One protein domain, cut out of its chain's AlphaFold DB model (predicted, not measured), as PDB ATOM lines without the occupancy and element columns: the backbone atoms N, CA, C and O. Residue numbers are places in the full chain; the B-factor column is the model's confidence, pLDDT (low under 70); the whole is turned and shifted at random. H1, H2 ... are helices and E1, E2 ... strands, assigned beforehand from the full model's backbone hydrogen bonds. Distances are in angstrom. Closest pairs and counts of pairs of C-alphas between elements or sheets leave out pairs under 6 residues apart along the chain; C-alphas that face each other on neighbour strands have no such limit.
ATOM      1  N   ARG A   2     171.858 121.233 108.155       64.12
ATOM      2  CA  ARG A   2     171.260 120.076 108.861       64.12
ATOM      3  C   ARG A   2     170.533 120.434 110.166       64.12
ATOM      4  O   ARG A   2     169.435 119.935 110.371       64.12
ATOM      5  N   GLU A   3     171.079 121.339 110.982       68.81
ATOM      6  CA  GLU A   3     170.465 121.730 112.268       68.81
ATOM      7  C   GLU A   3     169.085 122.378 112.128       68.81
ATOM      8  O   GLU A   3     168.177 122.002 112.854       68.81
ATOM      9  N   ARG A   4     168.875 123.277 111.152       76.12
ATOM     10  CA  ARG A   4     167.543 123.882 110.941       76.12
ATOM     11  C   ARG A   4     166.484 122.855 110.534       76.12
ATOM     12  O   ARG A   4     165.332 122.993 110.922       76.12
ATOM     13  N   ARG A   5     166.859 121.826 109.761       83.38
ATOM     14  CA  ARG A   5     165.933 120.733 109.407       83.38
ATOM     15  C   ARG A   5     165.634 119.847 110.613       83.38
ATOM     16  O   ARG A   5     164.487 119.466 110.801       83.38
ATOM     17  N   LEU A   6     166.652 119.555 111.425       84.75
ATOM     18  CA  LEU A   6     166.493 118.785 112.657       84.75
ATOM     19  C   LEU A   6     165.567 119.505 113.643       84.75
ATOM     20  O   LEU A   6     164.654 118.883 114.170       84.75
ATOM     21  N   GLU A   7     165.760 120.811 113.843       87.25
ATOM     22  CA  GLU A   7     164.870 121.636 114.667       87.25
ATOM     23  C   GLU A   7     163.427 121.581 114.152       87.25
ATOM     24  O   GLU A   7     162.523 121.287 114.927       87.25
ATOM     25  N   GLY A   8     163.208 121.785 112.848       87.62
ATOM     26  CA  GLY A   8     161.871 121.703 112.252       87.62
ATOM     27  C   GLY A   8     161.204 120.337 112.450       87.62
ATOM     28  O   GLY A   8     160.039 120.277 112.830       87.62
ATOM     29  N   HIS A   9     161.946 119.240 112.269       88.44
ATOM     30  CA  HIS A   9     161.434 117.893 112.537       88.44
ATOM     31  C   HIS A   9     161.124 117.667 114.018       88.44
ATOM     32  O   HIS A   9     160.078 117.111 114.333       88.44
ATOM     33  N   ILE A  10     161.986 118.125 114.928       88.00
ATOM     34  CA  ILE A  10     161.742 118.025 116.369       88.00
ATOM     35  C   ILE A  10     160.475 118.791 116.742       88.00
ATOM     36  O   ILE A  10     159.601 118.223 117.380       88.00
ATOM     37  N   LEU A  11     160.326 120.041 116.306       88.31
ATOM     38  CA  LEU A  11     159.137 120.844 116.607       88.31
ATOM     39  C   LEU A  11     157.857 120.251 115.999       88.31
ATOM     40  O   LEU A  11     156.795 120.346 116.611       88.31
ATOM     41  N   SER A  12     157.960 119.613 114.829       89.25
ATOM     42  CA  SER A  12     156.842 118.897 114.211       89.25
ATOM     43  C   SER A  12     156.456 117.635 114.984       89.25
ATOM     44  O   SER A  12     155.272 117.360 115.122       89.25
ATOM     45  N   LEU A  13     157.428 116.869 115.492       88.88
ATOM     46  CA  LEU A  13     157.173 115.676 116.310       88.88
ATOM     47  C   LEU A  13     156.617 116.047 117.688       88.88
ATOM     48  O   LEU A  13     155.728 115.379 118.200       88.88
ATOM     49  N   LEU A  14     157.112 117.142 118.261       89.75
ATOM     50  CA  LEU A  14     156.684 117.657 119.557       89.75
ATOM     51  C   LEU A  14     155.306 118.343 119.524       89.75
ATOM     52  O   LEU A  14     154.867 118.842 120.555       89.75
ATOM     53  N   GLN A  15     154.596 118.364 118.388       86.62
ATOM     54  CA  GLN A  15     153.153 118.667 118.391       86.62
ATOM     55  C   GLN A  15     152.385 117.719 119.328       86.62
ATOM     56  O   GLN A  15     151.354 118.094 119.878       86.62
ATOM     57  N   GLU A  16     152.923 116.518 119.555       85.69
ATOM     58  CA  GLU A  16     152.482 115.576 120.576       85.69
ATOM     59  C   GLU A  16     153.468 115.559 121.757       85.69
ATOM     60  O   GLU A  16     154.667 115.804 121.597       85.69
ATOM     61  N   ALA A  17     152.980 115.240 122.959       87.44
ATOM     62  CA  ALA A  17     153.835 115.134 124.139       87.44
ATOM     63  C   ALA A  17     154.700 113.867 124.055       87.44
ATOM     64  O   ALA A  17     154.208 112.764 124.298       87.44
ATOM     65  N   LEU A  18     155.991 114.019 123.753       90.25
ATOM     66  CA  LEU A  18     156.915 112.900 123.550       90.25
ATOM     67  C   LEU A  18     158.052 112.899 124.568       90.25
ATOM     68  O   LEU A  18     158.637 113.931 124.896       90.25
ATOM     69  N   SER A  19     158.411 111.714 125.047       90.94
ATOM     70  CA  SER A  19     159.604 111.516 125.871       90.94
ATOM     71  C   SER A  19     160.880 111.693 125.041       90.94
ATOM     72  O   SER A  19     160.871 111.540 123.820       90.94
ATOM     73  N   LEU A  20     162.013 111.948 125.707       89.81
ATOM     74  CA  LEU A  20     163.324 112.010 125.040       89.81
ATOM     75  C   LEU A  20     163.619 110.740 124.227       89.81
ATOM     76  O   LEU A  20     164.221 110.815 123.161       89.81
ATOM     77  N   GLU A  21     163.224 109.586 124.763       90.56
ATOM     78  CA  GLU A  21     163.476 108.281 124.163       90.56
ATOM     79  C   GLU A  21     162.639 108.054 122.902       90.56
ATOM     80  O   GLU A  21     163.213 107.800 121.850       90.56
ATOM     81  N   GLU A  22     161.327 108.294 122.974       91.06
ATOM     82  CA  GLU A  22     160.411 108.261 121.822       91.06
ATOM     83  C   GLU A  22     160.854 109.211 120.705       91.06
ATOM     84  O   GLU A  22     160.851 108.873 119.520       91.06
ATOM     85  N   LEU A  23     161.272 110.422 121.080       90.06
ATOM     86  CA  LEU A  23     161.762 111.403 120.126       90.06
ATOM     87  C   LEU A  23     163.068 110.931 119.472       90.06
ATOM     88  O   LEU A  23     163.270 111.141 118.278       90.06
ATOM     89  N   HIS A  24     163.959 110.295 120.238       90.19
ATOM     90  CA  HIS A  24     165.208 109.749 119.712       90.19
ATOM     91  C   HIS A  24     164.956 108.593 118.747       90.19
ATOM     92  O   HIS A  24     165.547 108.604 117.671       90.19
ATOM     93  N   ASP A  25     164.049 107.675 119.084       90.88
ATOM     94  CA  ASP A  25     163.672 106.532 118.247       90.88
ATOM     95  C   ASP A  25     163.075 106.989 116.906       90.88
ATOM     96  O   ASP A  25     163.572 106.625 115.840       90.88
ATOM     97  N   ARG A  26     162.124 107.937 116.934       89.56
ATOM     98  CA  ARG A  26     161.542 108.524 115.710       89.56
ATOM     99  C   ARG A  26     162.560 109.283 114.855       89.56
ATOM    100  O   ARG A  26     162.421 109.346 113.632       89.56
ATOM    101  N   LEU A  27     163.580 109.880 115.472       88.00
ATOM    102  CA  LEU A  27     164.640 110.601 114.762       88.00
ATOM    103  C   LEU A  27     165.768 109.687 114.282       88.00
ATOM    104  O   LEU A  27     166.468 110.068 113.346       88.00
ATOM    105  N   GLN A  28     165.953 108.506 114.869       87.94
ATOM    106  CA  GLN A  28     167.013 107.563 114.521       87.94
ATOM    107  C   GLN A  28     167.022 107.144 113.037       87.94
ATOM    108  O   GLN A  28     168.104 107.188 112.447       87.94
ATOM    109  N   PRO A  29     165.892 106.808 112.377       87.12
ATOM    110  CA  PRO A  29     165.909 106.455 110.954       87.12
ATOM    111  C   PRO A  29     166.274 107.644 110.053       87.12
ATOM    112  O   PRO A  29     166.860 107.461 108.989       87.12
ATOM    113  N   LEU A  30     165.968 108.873 110.481       85.44
ATOM    114  CA  LEU A  30     166.273 110.100 109.735       85.44
ATOM    115  C   LEU A  30     167.694 110.617 110.014       85.44
ATOM    116  O   LEU A  30     168.329 111.234 109.155       85.44
ATOM    117  N   TYR A  31     168.191 110.377 111.225       85.62
ATOM    118  CA  TYR A  31     169.467 110.852 111.743       85.62
ATOM    119  C   TYR A  31     170.153 109.742 112.555       85.62
ATOM    120  O   TYR A  31     170.264 109.846 113.777       85.62
ATOM    121  N   PRO A  32     170.699 108.706 111.897       82.19
ATOM    122  CA  PRO A  32     171.287 107.552 112.586       82.19
ATOM    123  C   PRO A  32     172.513 107.905 113.445       82.19
ATOM    124  O   PRO A  32     172.872 107.169 114.356       82.19
ATOM    125  N   GLY A  33     173.153 109.051 113.186       86.56
ATOM    126  CA  GLY A  33     174.258 109.574 113.998       86.56
ATOM    127  C   GLY A  33     173.833 110.475 115.164       86.56
ATOM    128  O   GLY A  33     174.699 111.018 115.854       86.56
ATOM    129  N   LEU A  34     172.532 110.702 115.374       86.75
ATOM    130  CA  LEU A  34     172.044 111.583 116.431       86.75
ATOM    131  C   LEU A  34     172.193 110.901 117.793       86.75
ATOM    132  O   LEU A  34     171.556 109.889 118.076       86.75
ATOM    133  N   LYS A  35     173.024 111.476 118.663       88.69
ATOM    134  CA  LYS A  35     173.193 110.996 120.039       88.69
ATOM    135  C   LYS A  35     172.084 111.548 120.938       88.69
ATOM    136  O   LYS A  35     171.758 112.733 120.835       88.69
ATOM    137  N   LYS A  36     171.610 110.746 121.906       88.06
ATOM    138  CA  LYS A  36     170.655 111.192 122.947       88.06
ATOM    139  C   LYS A  36     171.120 112.472 123.651       88.06
ATOM    140  O   LYS A  36     170.332 113.393 123.820       88.06
ATOM    141  N   ALA A  37     172.408 112.578 123.988       89.44
ATOM    142  CA  ALA A  37     172.971 113.772 124.628       89.44
ATOM    143  C   ALA A  37     172.866 115.033 123.750       89.44
ATOM    144  O   ALA A  37     172.544 116.110 124.246       89.44
ATOM    145  N   THR A  38     173.096 114.901 122.440       88.62
ATOM    146  CA  THR A  38     172.956 116.006 121.483       88.62
ATOM    147  C   THR A  38     171.496 116.421 121.339       88.62
ATOM    148  O   THR A  38     171.206 117.613 121.360       88.62
ATOM    149  N   LEU A  39     170.577 115.452 121.253       89.00
ATOM    150  CA  LEU A  39     169.138 115.716 121.231       89.00
ATOM    151  C   LEU A  39     168.689 116.438 122.505       89.00
ATOM    152  O   LEU A  39     167.997 117.449 122.430       89.00
ATOM    153  N   PHE A  40     169.147 115.974 123.667       89.81
ATOM    154  CA  PHE A  40     168.847 116.599 124.949       89.81
ATOM    155  C   PHE A  40     169.373 118.038 125.027       89.81
ATOM    156  O   PHE A  40     168.623 118.946 125.381       89.81
ATOM    157  N   ALA A  41     170.626 118.281 124.631       90.81
ATOM    158  CA  ALA A  41     171.189 119.630 124.577       90.81
ATOM    159  C   ALA A  41     170.384 120.552 123.643       90.81
ATOM    160  O   ALA A  41     170.157 121.720 123.969       90.81
ATOM    161  N   LEU A  42     169.905 120.019 122.514       89.00
ATOM    162  CA  LEU A  42     169.066 120.756 121.574       89.00
ATOM    163  C   LEU A  42     167.702 121.098 122.189       89.00
ATOM    164  O   LEU A  42     167.286 122.249 122.135       89.00
ATOM    165  N   LEU A  43     167.043 120.144 122.850       88.94
ATOM    166  CA  LEU A  43     165.768 120.364 123.543       88.94
ATOM    167  C   LEU A  43     165.890 121.393 124.671       88.94
ATOM    168  O   LEU A  43     165.037 122.267 124.802       88.94
ATOM    169  N   VAL A  44     166.966 121.340 125.460       89.19
ATOM    170  CA  VAL A  44     167.240 122.329 126.515       89.19
ATOM    171  C   VAL A  44     167.407 123.725 125.917       89.19
ATOM    172  O   VAL A  44     166.872 124.697 126.453       89.19
ATOM    173  N   ARG A  45     168.118 123.838 124.792       89.62
ATOM    174  CA  ARG A  45     168.262 125.101 124.065       89.62
ATOM    175  C   ARG A  45     166.909 125.605 123.549       89.62
ATOM    176  O   ARG A  45     166.562 126.749 123.826       89.62
ATOM    177  N   LEU A  46     166.115 124.751 122.900       88.31
ATOM    178  CA  LEU A  46     164.771 125.096 122.413       88.31
ATOM    179  C   LEU A  46     163.828 125.514 123.547       88.31
ATOM    180  O   LEU A  46     163.025 126.430 123.373       88.31
ATOM    181  N   ARG A  47     163.962 124.903 124.729       88.06
ATOM    182  CA  ARG A  47     163.231 125.303 125.937       88.06
ATOM    183  C   ARG A  47     163.613 126.705 126.397       88.06
ATOM    184  O   ARG A  47     162.735 127.499 126.712       88.06
ATOM    185  N   ARG A  48     164.909 127.035 126.410       87.25
ATOM    186  CA  ARG A  48     165.391 128.393 126.735       87.25
ATOM    187  C   ARG A  48     164.927 129.432 125.716       87.25
ATOM    188  O   ARG A  48     164.683 130.570 126.092       87.25
ATOM    189  N   GLU A  49     164.784 129.036 124.455       87.62
ATOM    190  CA  GLU A  49     164.211 129.867 123.388       87.62
ATOM    191  C   GLU A  49     162.671 129.965 123.464       87.62
ATOM    192  O   GLU A  49     162.065 130.691 122.678       87.62
ATOM    193  N   GLY A  50     162.019 129.248 124.390       86.69
ATOM    194  CA  GLY A  50     160.561 129.241 124.546       86.69
ATOM    195  C   GLY A  50     159.814 128.506 123.429       86.69
ATOM    196  O   GLY A  50     158.619 128.720 123.252       86.69
ATOM    197  N   LYS A  51     160.506 127.663 122.654       87.38
ATOM    198  CA  LYS A  51     159.925 126.878 121.553       87.38
ATOM    199  C   LYS A  51     159.393 125.517 122.005       87.38
ATOM    200  O   LYS A  51     158.586 124.922 121.298       87.38
ATOM    201  N   VAL A  52     159.881 125.013 123.139       88.88
ATOM    202  CA  VAL A  52     159.536 123.698 123.693       88.88
ATOM    203  C   VAL A  52     159.252 123.830 125.187       88.88
ATOM    204  O   VAL A  52     159.986 124.511 125.903       88.88
ATOM    205  N   ALA A  53     158.234 123.131 125.670       88.06
ATOM    206  CA  ALA A  53     157.929 122.937 127.078       88.06
ATOM    207  C   ALA A  53     158.307 121.514 127.516       88.06
ATOM    208  O   ALA A  53     158.331 120.587 126.709       88.06
ATOM    209  N   PHE A  54     158.605 121.339 128.804       87.00
ATOM    210  CA  PHE A  54     158.836 120.026 129.405       87.00
ATOM    211  C   PHE A  54     157.928 119.866 130.624       87.00
ATOM    212  O   PHE A  54     158.068 120.628 131.582       87.00
ATOM    213  N   ARG A  55     156.994 118.912 130.571       83.94
ATOM    214  CA  ARG A  55     156.001 118.621 131.618       83.94
ATOM    215  C   ARG A  55     155.883 117.105 131.775       83.94
ATOM    216  O   ARG A  55     155.878 116.386 130.783       83.94
ATOM    217  N   GLU A  56     155.839 116.628 133.019       83.94
ATOM    218  CA  GLU A  56     155.587 115.210 133.345       83.94
ATOM    219  C   GLU A  56     156.509 114.208 132.614       83.94
ATOM    220  O   GLU A  56     156.090 113.138 132.181       83.94
ATOM    221  N   GLY A  57     157.789 114.556 132.434       84.75
ATOM    222  CA  GLY A  57     158.748 113.685 131.741       84.75
ATOM    223  C   GLY A  57     158.676 113.729 130.209       84.75
ATOM    224  O   GLY A  57     159.431 113.015 129.549       84.75
ATOM    225  N   ARG A  58     157.818 114.578 129.633       89.19
ATOM    226  CA  ARG A  58     157.590 114.698 128.187       89.19
ATOM    227  C   ARG A  58     157.856 116.113 127.687       89.19
ATOM    228  O   ARG A  58     157.675 117.099 128.401       89.19
ATOM    229  N   PHE A  59     158.301 116.200 126.442       90.50
ATOM    230  CA  PHE A  59     158.524 117.436 125.707       90.50
ATOM    231  C   PHE A  59     157.313 117.736 124.825       90.50
ATOM    232  O   PHE A  59     156.729 116.823 124.249       90.50
TER     233      PHE A  59
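What this domain is: This is residues 2 to 59 of the 69 residues of an uncharacterized protein of Thermus tengchongensis (UniProt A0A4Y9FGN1). Three short helices, H1, H2 and H3, have their centres in a triangle, with H2 turned steeply to the other two. At one end of the longest axis is a small strand turn, in which residues 58 to 59 fold back beside E1. The printed part has 58 residues, in the order H1, H2, H3, E1, mostly helix. It is compact, with a radius of gyration of the C-alphas of 10.3 A, and spans 27 by 20 by 20 A.

How they stand to each other: H1, residues 2 to 13, and H2, residues 20 to 27, are close but not clearly touching: the closest C-alphas, of Leu 13 and Leu 23, are 7.3 A apart. They run opposite ways at a steep tilt of 65 degrees. H3, residues 36 to 48, touches H2 with residues 36 to 40 alone; the closest C-alphas, of His 24 and Lys 36, are 6.5 A apart. Their tilt of 73 degrees is only just about perpendicular. H1 and H3 are near each other. E1, residues 52 to 55, pairs with no named strand; its residues 54 to 55 pair antiparallel with residues 58 to 59. H2 and E1 are apart. In H1, H2 and H3 every O i to N i+4 pair is within hydrogen-bond range.

Where its parts are: H1 starts at C-alpha 2, (171.260, 120.076, 108.861), and is 16.5 A long. H3 is 18.4 A long. E1 ends at C-alpha 55, (156.001, 118.621, 131.618).

The domain as a whole: The printed part has no cut and no long link. Residues 2 to 3 have pLDDT under 70.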